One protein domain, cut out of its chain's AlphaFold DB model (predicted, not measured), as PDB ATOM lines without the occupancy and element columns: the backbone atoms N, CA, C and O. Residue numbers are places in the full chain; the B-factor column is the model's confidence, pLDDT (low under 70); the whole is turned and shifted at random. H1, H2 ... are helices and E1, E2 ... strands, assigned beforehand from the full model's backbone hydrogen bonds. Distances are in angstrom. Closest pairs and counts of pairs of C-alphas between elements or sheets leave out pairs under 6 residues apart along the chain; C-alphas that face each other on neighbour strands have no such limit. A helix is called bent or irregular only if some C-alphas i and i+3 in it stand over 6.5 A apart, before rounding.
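Overview. This is residues 82 to 178 of the 178 residues of an uncharacterized protein of Aliivibrio fischeri (UniProt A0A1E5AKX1). Two small antiparallel sheets stand side by side, a sharply bent two-stranded ribbon of E1 and E5 and a three-stranded sheet in the order E2, E3, E4, with E5 and E2 running through the middle of the domain. H1 packs on the ribbon, H2 covers one face of the three-stranded sheet, and H3 packs beside the beginning of E1. The printed part has 97 residues, with three named helices and five named strands in the order E1, H1, H2, H3, E2, E3, E4, E5; the class is mixed, helices and strands. The whole is compact and rounded, with a radius of gyration of the C-alphas of 12.0 A and spans of 32 by 28 by 24 A.

Arrangement. E1, residues 82 to 91, bends by 101 degrees at residue 86. Its antiparallel neighbour E5, residues 166 to 177, bends by 126 degrees at residue 169; N 84 and O 173 are 2.8 A apart, and N 167 and O 90 2.8 A, within hydrogen-bond range. H1, residues 92 to 101, has its closest C-alphas to E5 at Cys 99 and Cys 175, 5.7 A apart. E2, residues 141 to 144, E3, residues 149 to 153, and E4, residues 158 to 162, form a meander, each strand the antiparallel neighbour of the one before. E2 and E3 are a hairpin, with N 141 and O 152 2.8 A apart; E3 and E4 are another, with N 151 and O 160 2.8 A apart. The closest C-alphas of E2 and E5 are those of Gly 143 and Glu 171, 5.5 A apart. H2, residues 114 to 123, is on the sheet of E2, E3 and E4 at a height over the sheet of 8.9 A, which gives two layers, a helix on one face of a sheet. It runs along the strands, at 15 degrees to E4 on the local plane. H3, residues 126 to 133, is close to but not clearly touching H2, about perpendicular at 76 degrees, with the C-alphas of Ala 120 and Phe 128 closest at 6.5 A. The closest C-alphas of E1 and H3 are those of Gln 82 and Ala 131, 5.1 A apart. In H1, H2 and H3 every O i to N i+4 pair is within hydrogen-bond range.

Along the chain. E1 begins at C-alpha 82, (-14.667, 23.948, 8.897), and measures 17.9 A. H1 measures 14.4 A, H2 14.0 A and H3 10.5 A. E2 measures 10.7 A, and E3 and E4 13.7 A each. E5, 22.6 A, ends at C-alpha 177, (-14.923, 23.136, 0.873).

Size, cuts and confidence. The C-alphas farthest apart, of Asn 106 and Ser 156, are 33.1 A apart. The printed part has no cut and ends at the chain's last residue, 178. The link from H1 to H2 is long, residues 102 to 113; in it residues 109 to 110 pair antiparallel with residues 176 to 177 of E5. The mean pLDDT of the printed part is 81.1; it is under 70 at residues 103 to 106, 124, 134 to 139, 154 to 158 and 163 to 165.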
ATOM      1  N   GLN A  82     -15.322  24.642   7.793       85.88
ATOM      2  CA  GLN A  82     -14.667  23.948   8.897       85.88
ATOM      3  C   GLN A  82     -13.590  24.836   9.501       85.88
ATOM      4  O   GLN A  82     -12.772  25.420   8.786       85.88
ATOM      5  N   LEU A  83     -13.551  24.885  10.827       88.06
ATOM      6  CA  LEU A  83     -12.451  25.490  11.551       88.06
ATOM      7  C   LEU A  83     -11.464  24.405  11.990       88.06
ATOM      8  O   LEU A  83     -11.820  23.461  12.690       88.06
ATOM      9  N   ILE A  84     -10.208  24.523  11.570       87.12
ATOM     10  CA  ILE A  84      -9.158  23.567  11.917       87.12
ATOM     11  C   ILE A  84      -8.468  24.056  13.191       87.12
ATOM     12  O   ILE A  84      -7.540  24.861  13.153       87.12
ATOM     13  N   THR A  85      -8.915  23.554  14.340       84.44
ATOM     14  CA  THR A  85      -8.423  23.975  15.666       84.44
ATOM     15  C   THR A  85      -7.001  23.512  15.991       84.44
ATOM     16  O   THR A  85      -6.389  24.033  16.917       84.44
ATOM     17  N   SER A  86      -6.450  22.562  15.230       85.00
ATOM     18  CA  SER A  86      -5.075  22.069  15.385       85.00
ATOM     19  C   SER A  86      -4.043  22.810  14.530       85.00
ATOM     20  O   SER A  86      -2.843  22.599  14.719       85.00
ATOM     21  N   GLU A  87      -4.474  23.654  13.588       90.25
ATOM     22  CA  GLU A  87      -3.584  24.340  12.651       90.25
ATOM     23  C   GLU A  87      -3.865  25.841  12.610       90.25
ATOM     24  O   GLU A  87      -4.958  26.294  12.265       90.25
ATOM     25  N   TYR A  88      -2.839  26.623  12.930       92.88
ATOM     26  CA  TYR A  88      -2.963  28.055  13.151       92.88
ATOM     27  C   TYR A  88      -2.340  28.833  11.999       92.88
ATOM     28  O   TYR A  88      -1.226  28.529  11.570       92.88
ATOM     29  N   SER A  89      -3.034  29.868  11.537       93.88
ATOM     30  CA  SER A  89      -2.540  30.796  10.525       93.88
ATOM     31  C   SER A  89      -2.407  32.192  11.116       93.88
ATOM     32  O   SER A  89      -3.239  32.657  11.896       93.88
ATOM     33  N   LYS A  90      -1.326  32.876  10.749       93.88
ATOM     34  CA  LYS A  90      -1.110  34.294  11.032       93.88
ATOM     35  C   LYS A  90      -1.251  35.127   9.765       93.88
ATOM     36  O   LYS A  90      -1.621  36.292   9.851       93.88
ATOM     37  N   THR A  91      -0.945  34.553   8.605       93.00
ATOM     38  CA  THR A  91      -0.924  35.239   7.308       93.00
ATOM     39  C   THR A  91      -1.843  34.580   6.286       93.00
ATOM     40  O   THR A  91      -2.181  33.401   6.390       93.00
ATOM     41  N   ALA A  92      -2.186  35.333   5.239       91.88
ATOM     42  CA  ALA A  92      -2.968  34.817   4.117       91.88
ATOM     43  C   ALA A  92      -2.305  33.620   3.415       91.88
ATOM     44  O   ALA A  92      -2.993  32.712   2.955       91.88
ATOM     45  N   GLN A  93      -0.971  33.603   3.323       93.44
ATOM     46  CA  GLN A  93      -0.254  32.497   2.688       93.44
ATOM     47  C   GLN A  93      -0.350  31.218   3.527       93.44
ATOM     48  O   GLN A  93      -0.679  30.165   2.993       93.44
ATOM     49  N   GLU A  94      -0.160  31.321   4.843       95.25
ATOM     50  CA  GLU A  94      -0.313  30.176   5.750       95.25
ATOM     51  C   GLU A  94      -1.741  29.622   5.719       95.25
ATOM     52  O   GLU A  94      -1.914  28.407   5.657       95.25
ATOM     53  N   ALA A  95      -2.760  30.490   5.696       94.38
ATOM     54  CA  ALA A  95      -4.154  30.062   5.583       94.38
ATOM     55  C   ALA A  95      -4.410  29.285   4.277       94.38
ATOM     56  O   ALA A  95      -5.049  28.232   4.295       94.38
ATOM     57  N   LYS A  96      -3.863  29.756   3.143       93.81
ATOM     58  CA  LYS A  96      -3.930  29.034   1.857       93.81
ATOM     59  C   LYS A  96      -3.272  27.666   1.950       93.81
ATOM     60  O   LYS A  96      -3.882  26.680   1.544       93.81
ATOM     61  N   ASP A  97      -2.058  27.612   2.488       94.69
ATOM     62  CA  ASP A  97      -1.264  26.387   2.535       94.69
ATOM     63  C   ASP A  97      -1.898  25.341   3.461       94.69
ATOM     64  O   ASP A  97      -1.979  24.168   3.094       94.69
ATOM     65  N   ILE A  98      -2.399  25.764   4.627       94.25
ATOM     66  CA  ILE A  98      -3.120  24.918   5.592       94.25
ATOM     67  C   ILE A  98      -4.390  24.342   4.972       94.25
ATOM     68  O   ILE A  98      -4.583  23.125   5.002       94.25
ATOM     69  N   CYS A  99      -5.240  25.181   4.373       93.31
ATOM     70  CA  CYS A  99      -6.471  24.685   3.768       93.31
ATOM     71  C   CYS A  99      -6.183  23.777   2.565       93.31
ATOM     72  O   CYS A  99      -6.756  22.697   2.478       93.31
ATOM     73  N   ALA A 100      -5.243  24.140   1.687       90.88
ATOM     74  CA  ALA A 100      -4.934  23.363   0.485       90.88
ATOM     75  C   ALA A 100      -4.351  21.971   0.782       90.88
ATOM     76  O   ALA A 100      -4.560  21.032   0.007       90.88
ATOM     77  N   ARG A 101      -3.604  21.819   1.885       88.69
ATOM     78  CA  ARG A 101      -3.054  20.516   2.299       88.69
ATOM     79  C   ARG A 101      -4.020  19.688   3.139       88.69
ATOM     80  O   ARG A 101      -3.777  18.494   3.317       88.69
ATOM     81  N   ASN A 102      -5.096  20.287   3.647       75.19
ATOM     82  CA  ASN A 102      -6.074  19.556   4.429       75.19
ATOM     83  C   ASN A 102      -6.927  18.656   3.533       75.19
ATOM     84  O   ASN A 102      -7.447  19.075   2.502       75.19
ATOM     85  N   ARG A 103      -7.066  17.389   3.933       66.56
ATOM     86  CA  ARG A 103      -7.891  16.385   3.241       66.56
ATOM     87  C   ARG A 103      -8.946  15.800   4.167       66.56
ATOM     88  O   ARG A 103      -9.202  14.594   4.149       66.56
ATOM     89  N   LEU A 104      -9.555  16.653   4.990       62.34
ATOM     90  CA  LEU A 104     -10.700  16.255   5.803       62.34
ATOM     91  C   LEU A 104     -11.778  15.685   4.877       62.34
ATOM     92  O   LEU A 104     -12.111  16.283   3.851       62.34
ATOM     93  N   SER A 105     -12.267  14.492   5.212       61.12
ATOM     94  CA  SER A 105     -13.331  13.805   4.471       61.12
ATOM     95  C   SER A 105     -13.048  13.617   2.969       61.12
ATOM     96  O   SER A 105     -13.972  13.657   2.162       61.12
ATOM     97  N   ASN A 106     -11.777  13.436   2.573       68.06
ATOM     98  CA  ASN A 106     -11.345  13.296   1.168       68.06
ATOM     99  C   ASN A 106     -11.773  14.451   0.241       68.06
ATOM    100  O   ASN A 106     -11.795  14.288  -0.979       68.06
ATOM    101  N   SER A 107     -12.099  15.609   0.808       75.31
ATOM    102  CA  SER A 107     -12.576  16.775   0.068       75.31
ATOM    103  C   SER A 107     -11.446  17.768  -0.187       75.31
ATOM    104  O   SER A 107     -10.407  17.726   0.480       75.31
ATOM    105  N   LYS A 108     -11.630  18.642  -1.183       82.81
ATOM    106  CA  LYS A 108     -10.702  19.737  -1.463       82.81
ATOM    107  C   LYS A 108     -11.128  20.959  -0.656       82.81
ATOM    108  O   LYS A 108     -12.294  21.341  -0.678       82.81
ATOM    109  N   TRP A 109     -10.174  21.550   0.049       89.25
ATOM    110  CA  TRP A 109     -10.400  22.685   0.932       89.25
ATOM    111  C   TRP A 109      -9.562  23.873   0.480       89.25
ATOM    112  O   TRP A 109      -8.445  23.714  -0.021       89.25
ATOM    113  N   ARG A 110     -10.089  25.077   0.692       93.38
ATOM    114  CA  ARG A 110      -9.374  26.329   0.443       93.38
ATOM    115  C   ARG A 110      -9.628  27.339   1.549       93.38
ATOM    116  O   ARG A 110     -10.602  27.242   2.294       93.38
ATOM    117  N   SER A 111      -8.737  28.323   1.633       93.69
ATOM    118  CA  SER A 111      -8.968  29.484   2.484       93.69
ATOM    119  C   SER A 111     -10.087  30.334   1.862       93.69
ATOM    120  O   SER A 111     -10.038  30.590   0.650       93.69
ATOM    121  N   PRO A 112     -11.104  30.736   2.640       92.31
ATOM    122  CA  PRO A 112     -12.188  31.564   2.141       92.31
ATOM    123  C   PRO A 112     -11.728  33.007   1.913       92.31
ATOM    124  O   PRO A 112     -10.704  33.458   2.434       92.31
ATOM    125  N   THR A 113     -12.511  33.727   1.119       89.81
ATOM    126  CA  THR A 113     -12.367  35.163   0.864       89.81
ATOM    127  C   THR A 113     -13.080  35.995   1.920       89.81
ATOM    128  O   THR A 113     -14.025  35.548   2.576       89.81
ATOM    129  N   THR A 114     -12.666  37.254   2.047       82.81
ATOM    130  CA  THR A 114     -13.383  38.252   2.850       82.81
ATOM    131  C   THR A 114     -14.853  38.381   2.439       82.81
ATOM    132  O   THR A 114     -15.715  38.469   3.309       82.81
ATOM    133  N   ALA A 115     -15.159  38.338   1.138       82.88
ATOM    134  CA  ALA A 115     -16.526  38.433   0.628       82.88
ATOM    135  C   ALA A 115     -17.400  37.238   1.042       82.88
ATOM    136  O   ALA A 115     -18.548  37.426   1.433       82.88
ATOM    137  N   GLU A 116     -16.856  36.020   1.002       88.12
ATOM    138  CA  GLU A 116     -17.580  34.812   1.413       88.12
ATOM    139  C   GLU A 116     -17.863  34.805   2.910       88.12
ATOM    140  O   GLU A 116     -18.968  34.470   3.321       88.12
ATOM    141  N   VAL A 117     -16.890  35.214   3.729       87.75
ATOM    142  CA  VAL A 117     -17.078  35.292   5.183       87.75
ATOM    143  C   VAL A 117     -18.088  36.381   5.541       87.75
ATOM    144  O   VAL A 117     -18.959  36.159   6.377       87.75
ATOM    145  N   ASP A 118     -18.024  37.546   4.891       80.88
ATOM    146  CA  ASP A 118     -19.016  38.612   5.068       80.88
ATOM    147  C   ASP A 118     -20.423  38.162   4.641       80.88
ATOM    148  O   ASP A 118     -21.389  38.394   5.370       80.88
ATOM    149  N   GLY A 119     -20.534  37.449   3.517       79.75
ATOM    150  CA  GLY A 119     -21.776  36.821   3.064       79.75
ATOM    151  C   GLY A 119     -22.315  35.809   4.076       79.75
ATOM    152  O   GLY A 119     -23.460  35.927   4.502       79.75
ATOM    153  N   ALA A 120     -21.475  34.886   4.546       82.62
ATOM    154  CA  ALA A 120     -21.847  33.872   5.532       82.62
ATOM    155  C   ALA A 120     -22.318  34.491   6.859       82.62
ATOM    156  O   ALA A 120     -23.295  34.029   7.450       82.62
ATOM    157  N   MET A 121     -21.679  35.575   7.311       79.44
ATOM    158  CA  MET A 121     -22.104  36.322   8.500       79.44
ATOM    159  C   MET A 121     -23.442  37.044   8.298       79.44
ATOM    160  O   MET A 121     -24.285  37.016   9.191       79.44
ATOM    161  N   LYS A 122     -23.651  37.693   7.146       75.81
ATOM    162  CA  LYS A 122     -24.904  38.407   6.828       75.81
ATOM    163  C   LYS A 122     -26.081  37.455   6.646       75.81
ATOM    164  O   LYS A 122     -27.182  37.756   7.103       75.81
ATOM    165  N   ASN A 123     -25.820  36.311   6.027       70.62
ATOM    166  CA  ASN A 123     -26.823  35.308   5.694       70.62
ATOM    167  C   ASN A 123     -27.005  34.269   6.806       70.62
ATOM    168  O   ASN A 123     -27.897  33.434   6.706       70.62
ATOM    169  N   PHE A 124     -26.224  34.350   7.891       67.25
ATOM    170  CA  PHE A 124     -26.231  33.388   8.996       67.25
ATOM    171  C   PHE A 124     -26.082  31.940   8.505       67.25
ATOM    172  O   PHE A 124     -26.847  31.058   8.900       67.25
ATOM    173  N   ASP A 125     -25.092  31.700   7.640       75.62
ATOM    174  CA  ASP A 125     -24.774  30.361   7.140       75.62
ATOM    175  C   ASP A 125     -24.602  29.395   8.321       75.62
ATOM    176  O   ASP A 125     -23.803  29.620   9.238       75.62
ATOM    177  N   GLN A 126     -25.393  28.321   8.317       72.56
ATOM    178  CA  GLN A 126     -25.441  27.372   9.422       72.56
ATOM    179  C   GLN A 126     -24.107  26.642   9.603       72.56
ATOM    180  O   GLN A 126     -23.681  26.418  10.734       72.56
ATOM    181  N   SER A 127     -23.442  26.267   8.512       79.62
ATOM    182  CA  SER A 127     -22.165  25.556   8.567       79.62
ATOM    183  C   SER A 127     -21.018  26.467   8.990       79.62
ATOM    184  O   SER A 127     -20.209  26.062   9.825       79.62
ATOM    185  N   PHE A 128     -21.019  27.726   8.547       85.81
ATOM    186  CA  PHE A 128     -20.139  28.754   9.097       85.81
ATOM    187  C   PHE A 128     -20.388  28.936  10.600       85.81
ATOM    188  O   PHE A 128     -19.457  28.849  11.395       85.81
ATOM    189  N   GLY A 129     -21.648  29.109  11.014       78.12
ATOM    190  CA  GLY A 129     -22.028  29.250  12.420       78.12
ATOM    191  C   GLY A 129     -21.567  28.074  13.286       78.12
ATOM    192  O   GLY A 129     -21.001  28.290  14.355       78.12
ATOM    193  N   MET A 130     -21.734  26.837  12.808       78.44
ATOM    194  CA  MET A 130     -21.245  25.639  13.500       78.44
ATOM    195  C   MET A 130     -19.721  25.653  13.647       78.44
ATOM    196  O   MET A 130     -19.234  25.534  14.772       78.44
ATOM    197  N   ALA A 131     -18.980  25.891  12.558       82.94
ATOM    198  CA  ALA A 131     -17.518  25.982  12.582       82.94
ATOM    199  C   ALA A 131     -17.021  27.045  13.578       82.94
ATOM    200  O   ALA A 131     -16.034  26.856  14.282       82.94
ATOM    201  N   MET A 132     -17.740  28.160  13.677       80.38
ATOM    202  CA  MET A 132     -17.435  29.254  14.592       80.38
ATOM    203  C   MET A 132     -17.709  28.912  16.066       80.38
ATOM    204  O   MET A 132     -17.001  29.380  16.958       80.38
ATOM    205  N   THR A 133     -18.713  28.075  16.346       71.44
ATOM    206  CA  THR A 133     -19.033  27.635  17.716       71.44
ATOM    207  C   THR A 133     -18.081  26.571  18.273       71.44
ATOM    208  O   THR A 133     -18.007  26.419  19.495       71.44
ATOM    209  N   GLU A 134     -17.306  25.881  17.424       68.06
ATOM    210  CA  GLU A 134     -16.298  24.889  17.849       68.06
ATOM    211  C   GLU A 134     -15.183  25.499  18.723       68.06
ATOM    212  O   GLU A 134     -14.591  24.799  19.544       68.06
ATOM    213  N   MET A 135     -14.943  26.812  18.621       62.59
ATOM    214  CA  MET A 135     -13.941  27.558  19.406       62.59
ATOM    215  C   MET A 135     -14.278  27.705  20.897       62.59
ATOM    216  O   MET A 135     -13.453  28.169  21.682       62.59
ATOM    217  N   GLY A 136     -15.482  27.322  21.327       51.53
ATOM    218  CA  GLY A 136     -15.905  27.473  22.716       51.53
ATOM    219  C   GLY A 136     -16.287  28.912  23.095       51.53
ATOM    220  O   GLY A 136     -16.762  29.696  22.275       51.53
ATOM    221  N   LYS A 137     -16.177  29.239  24.392       52.06
ATOM    222  CA  LYS A 137     -16.790  30.424  25.037       52.06
ATOM    223  C   LYS A 137     -16.108  31.767  24.740       52.06
ATOM    224  O   LYS A 137     -16.469  32.758  25.381       52.06
ATOM    225  N   ASP A 138     -15.147  31.822  23.825       54.97
ATOM    226  CA  ASP A 138     -14.506  33.089  23.484       54.97
ATOM    227  C   ASP A 138     -15.532  34.056  22.882       54.97
ATOM    228  O   ASP A 138     -16.318  33.730  21.989       54.97
ATOM    229  N   THR A 139     -15.575  35.266  23.441       63.00
ATOM    230  CA  THR A 139     -16.576  36.290  23.102       63.00
ATOM    231  C   THR A 139     -16.368  36.857  21.699       63.00
ATOM    232  O   THR A 139     -17.321  37.359  21.088       63.00
ATOM    233  N   SER A 140     -15.140  36.750  21.188       70.25
ATOM    234  CA  SER A 140     -14.731  37.139  19.846       70.25
ATOM    235  C   SER A 140     -13.481  36.390  19.405       70.25
ATOM    236  O   SER A 140     -12.550  36.253  20.193       70.25
ATOM    237  N   PHE A 141     -13.430  36.005  18.139       78.06
ATOM    238  CA  PHE A 141     -12.283  35.372  17.505       78.06
ATOM    239  C   PHE A 141     -11.938  36.086  16.202       78.06
ATOM    240  O   PHE A 141     -12.745  36.827  15.628       78.06
ATOM    241  N   MET A 142     -10.709  35.874  15.752       85.56
ATOM    242  CA  MET A 142     -10.187  36.413  14.506       85.56
ATOM    243  C   MET A 142      -9.525  35.290  13.717       85.56
ATOM    244  O   MET A 142      -9.162  34.274  14.292       85.56
ATOM    245  N   GLY A 143      -9.348  35.466  12.414       88.94
ATOM    246  CA  GLY A 143      -8.616  34.491  11.610       88.94
ATOM    247  C   GLY A 143      -8.137  35.079  10.292       88.94
ATOM    248  O   GLY A 143      -8.719  36.042   9.781       88.94
ATOM    249  N   ALA A 144      -7.047  34.527   9.762       92.44
ATOM    250  CA  ALA A 144      -6.509  34.926   8.471       92.44
ATOM    251  C   ALA A 144      -7.317  34.291   7.328       92.44
ATOM    252  O   ALA A 144      -7.728  33.135   7.396       92.44
ATOM    253  N   LEU A 145      -7.525  35.070   6.271       92.12
ATOM    254  CA  LEU A 145      -8.209  34.698   5.034       92.12
ATOM    255  C   LEU A 145      -7.250  34.810   3.851       92.12
ATOM    256  O   LEU A 145      -6.158  35.365   3.965       92.12
ATOM    257  N   VAL A 146      -7.681  34.340   2.681       90.12
ATOM    258  CA  VAL A 146      -6.896  34.386   1.436       90.12
ATOM    259  C   VAL A 146      -6.482  35.815   1.032       90.12
ATOM    260  O   VAL A 146      -5.477  35.987   0.333       90.12
ATOM    261  N   ASP A 147      -7.253  36.816   1.464       84.38
ATOM    262  CA  ASP A 147      -7.184  38.229   1.077       84.38
ATOM    263  C   ASP A 147      -7.412  39.213   2.248       84.38
ATOM    264  O   ASP A 147      -7.498  40.423   2.029       84.38
ATOM    265  N   GLY A 148      -7.489  38.737   3.495       86.25
ATOM    266  CA  GLY A 148      -7.773  39.608   4.636       86.25
ATOM    267  C   GLY A 148      -7.803  38.904   5.987       86.25
ATOM    268  O   GLY A 148      -7.219  37.840   6.175       86.25
ATOM    269  N   ILE A 149      -8.505  39.515   6.939       85.81
ATOM    270  CA  ILE A 149      -8.762  38.967   8.272       85.81
ATOM    271  C   ILE A 149     -10.252  39.081   8.560       85.81
ATOM    272  O   ILE A 149     -10.852  40.122   8.287       85.81
ATOM    273  N   TYR A 150     -10.841  38.053   9.162       87.56
ATOM    274  CA  TYR A 150     -12.166  38.170   9.762       87.56
ATOM    275  C   TYR A 150     -12.065  38.353  11.269       87.56
ATOM    276  O   TYR A 150     -11.113  37.921  11.915       87.56
ATOM    277  N   MET A 151     -13.074  39.007  11.822       85.44
ATOM    278  CA  MET A 151     -13.361  39.072  13.244       85.44
ATOM    279  C   MET A 151     -14.808  38.664  13.419       85.44
ATOM    280  O   MET A 151     -15.658  39.206  12.719       85.44
ATOM    281  N   TYR A 152     -15.117  37.794  14.365       83.00
ATOM    282  CA  TYR A 152     -16.495  37.439  14.672       83.00
ATOM    283  C   TYR A 152     -16.679  37.276  16.167       83.00
ATOM    284  O   TYR A 152     -15.792  36.836  16.886       83.00
ATOM    285  N   SER A 153     -17.855  37.664  16.635       76.38
ATOM    286  CA  SER A 153     -18.300  37.578  18.010       76.38
ATOM    287  C   SER A 153     -19.347  36.486  18.149       76.38
ATOM    288  O   SER A 153     -20.447  36.605  17.611       76.38
ATOM    289  N   ASN A 154     -19.028  35.461  18.940       66.56
ATOM    290  CA  ASN A 154     -19.933  34.346  19.212       66.56
ATOM    291  C   ASN A 154     -21.184  34.783  19.995       66.56
ATOM    292  O   ASN A 154     -22.254  34.222  19.819       66.56
ATOM    293  N   GLN A 155     -21.089  35.841  20.808       66.06
ATOM    294  CA  GLN A 155     -22.241  36.357  21.563       66.06
ATOM    295  C   GLN A 155     -23.302  37.016  20.681       66.06
ATOM    296  O   GLN A 155     -24.490  36.936  20.976       66.06
ATOM    297  N   SER A 156     -22.871  37.723  19.637       63.44
ATOM    298  CA  SER A 156     -23.773  38.466  18.752       63.44
ATOM    299  C   SER A 156     -23.984  37.780  17.405       63.44
ATOM    300  O   SER A 156     -24.762  38.285  16.601       63.44
ATOM    301  N   HIS A 157     -23.288  36.662  17.163       66.75
ATOM    302  CA  HIS A 157     -23.159  35.993  15.868       66.75
ATOM    303  C   HIS A 157     -22.863  36.974  14.724       66.75
ATOM    304  O   HIS A 157     -23.366  36.844  13.612       66.75
ATOM    305  N   LYS A 158     -22.065  38.003  15.023       66.50
ATOM    306  CA  LYS A 158     -21.746  39.110  14.120       66.50
ATOM    307  C   LYS A 158     -20.256  39.326  14.051       66.50
ATOM    308  O   LYS A 158     -19.535  39.071  15.009       66.50
ATOM    309  N   GLY A 159     -19.807  39.895  12.947       72.25
ATOM    310  CA  GLY A 159     -18.402  40.162  12.740       72.25
ATOM    311  C   GLY A 159     -18.137  41.281  11.756       72.25
ATOM    312  O   GLY A 159     -19.038  42.011  11.347       72.25
ATOM    313  N   LYS A 160     -16.863  41.427  11.412       75.88
ATOM    314  CA  LYS A 160     -16.387  42.309  10.354       75.88
ATOM    315  C   LYS A 160     -15.193  41.675   9.663       75.88
ATOM    316  O   LYS A 160     -14.429  40.938  10.283       75.88
ATOM    317  N   VAL A 161     -14.994  42.040   8.409       75.62
ATOM    318  CA  VAL A 161     -13.759  41.761   7.681       75.62
ATOM    319  C   VAL A 161     -12.875  43.002   7.672       75.62
ATOM    320  O   VAL A 161     -13.358  44.132   7.590       75.62
ATOM    321  N   VAL A 162     -11.571  42.799   7.817       71.81
ATOM    322  CA  VAL A 162     -10.560  43.853   7.802       71.81
ATOM    323  C   VAL A 162      -9.545  43.516   6.723       71.81
ATOM    324  O   VAL A 162      -9.010  42.408   6.683       71.81
ATOM    325  N   VAL A 163      -9.245  44.497   5.872       66.06
ATOM    326  CA  VAL A 163      -8.165  44.391   4.889       66.06
ATOM    327  C   VAL A 163      -6.837  44.557   5.629       66.06
ATOM    328  O   VAL A 163      -6.332  45.659   5.823       66.06
ATOM    329  N   SER A 164      -6.316  43.440   6.118       69.31
ATOM    330  CA  SER A 164      -4.992  43.294   6.715       69.31
ATOM    331  C   SER A 164      -4.459  41.926   6.315       69.31
ATOM    332  O   SER A 164      -5.221  40.969   6.219       69.31
ATOM    333  N   THR A 165      -3.160  41.821   6.065       67.75
ATOM    334  CA  THR A 165      -2.541  40.585   5.564       67.75
ATOM    335  C   THR A 165      -1.980  39.695   6.671       67.75
ATOM    336  O   THR A 165      -1.544  38.577   6.385       67.75
ATOM    337  N   SER A 166      -1.981  40.167   7.924       79.19
ATOM    338  CA  SER A 166      -1.465  39.401   9.058       79.19
ATOM    339  C   SER A 166      -2.146  39.713  10.389       79.19
ATOM    340  O   SER A 166      -2.409  40.877  10.701       79.19
ATOM    341  N   LEU A 167      -2.335  38.682  11.206       85.56
ATOM    342  CA  LEU A 167      -2.741  38.775  12.607       85.56
ATOM    343  C   LEU A 167      -1.547  39.086  13.520       85.56
ATOM    344  O   LEU A 167      -0.395  38.831  13.169       85.56
ATOM    345  N   THR A 168      -1.811  39.595  14.726       85.25
ATOM    346  CA  THR A 168      -0.780  39.742  15.769       85.25
ATOM    347  C   THR A 168      -0.331  38.373  16.283       85.25
ATOM    348  O   THR A 168       0.870  38.094  16.324       85.25
ATOM    349  N   ASN A 169      -1.300  37.506  16.590       86.75
ATOM    350  CA  ASN A 169      -1.102  36.132  17.046       86.75
ATOM    351  C   ASN A 169      -1.701  35.153  16.023       86.75
ATOM    352  O   ASN A 169      -2.696  35.505  15.392       86.75
ATOM    353  N   PRO A 170      -1.113  33.961  15.827       89.00
ATOM    354  CA  PRO A 170      -1.728  32.916  15.012       89.00
ATOM    355  C   PRO A 170      -3.058  32.458  15.617       89.00
ATOM    356  O   PRO A 170      -3.139  32.263  16.828       89.00
ATOM    357  N   GLU A 171      -4.058  32.235  14.771       90.62
ATOM    358  CA  GLU A 171      -5.399  31.787  15.162       90.62
ATOM    359  C   GLU A 171      -5.790  30.527  14.375       90.62
ATOM    360  O   GLU A 171      -5.238  30.302  13.290       90.62
ATOM    361  N   PRO A 172      -6.713  29.692  14.886       90.81
ATOM    362  CA  PRO A 172      -7.232  28.537  14.162       90.81
ATOM    363  C   PRO A 172      -7.678  28.874  12.741       90.81
ATOM    364  O   PRO A 172      -8.272  29.921  12.481       90.81
ATOM    365  N   THR A 173      -7.377  27.980  11.801       93.31
ATOM    366  CA  THR A 173      -7.560  28.278  10.378       93.31
ATOM    367  C   THR A 173      -8.949  27.881   9.905       93.31
ATOM    368  O   THR A 173      -9.333  26.714   9.985       93.31
ATOM    369  N   LEU A 174      -9.695  28.851   9.381       92.75
ATOM    370  CA  LEU A 174     -10.989  28.626   8.748       92.75
ATOM    371  C   LEU A 174     -10.803  28.209   7.289       92.75
ATOM    372  O   LEU A 174     -10.124  28.896   6.525       92.75
ATOM    373  N   CYS A 175     -11.456  27.119   6.898       91.94
ATOM    374  CA  CYS A 175     -11.495  26.639   5.525       91.94
ATOM    375  C   CYS A 175     -12.933  26.458   5.044       91.94
ATOM    376  O   CYS A 175     -13.847  26.203   5.832       91.94
ATOM    377  N   ILE A 176     -13.106  26.554   3.731       91.81
ATOM    378  CA  ILE A 176     -14.348  26.238   3.031       91.81
ATOM    379  C   ILE A 176     -14.068  25.148   1.992       91.81
ATOM    380  O   ILE A 176     -13.004  25.137   1.359       91.81
ATOM    381  N   GLN A 177     -14.988  24.197   1.870       86.81
ATOM    382  CA  GLN A 177     -14.923  23.136   0.873       86.81
ATOM    383  C   GLN A 177     -15.177  23.696  -0.537       86.81
ATOM    384  O   GLN A 177     -16.079  24.511  -0.718       86.81
ATOM    385  N   GLU A 178     -14.375  23.258  -1.515       77.12
ATOM    386  CA  GLU A 178     -14.595  23.508  -2.954       77.12
ATOM    387  C   GLU A 178     -15.579  22.524  -3.597       77.12
ATOM    388  O   GLU A 178     -15.573  21.330  -3.207       77.12
TER     389      GLU A 178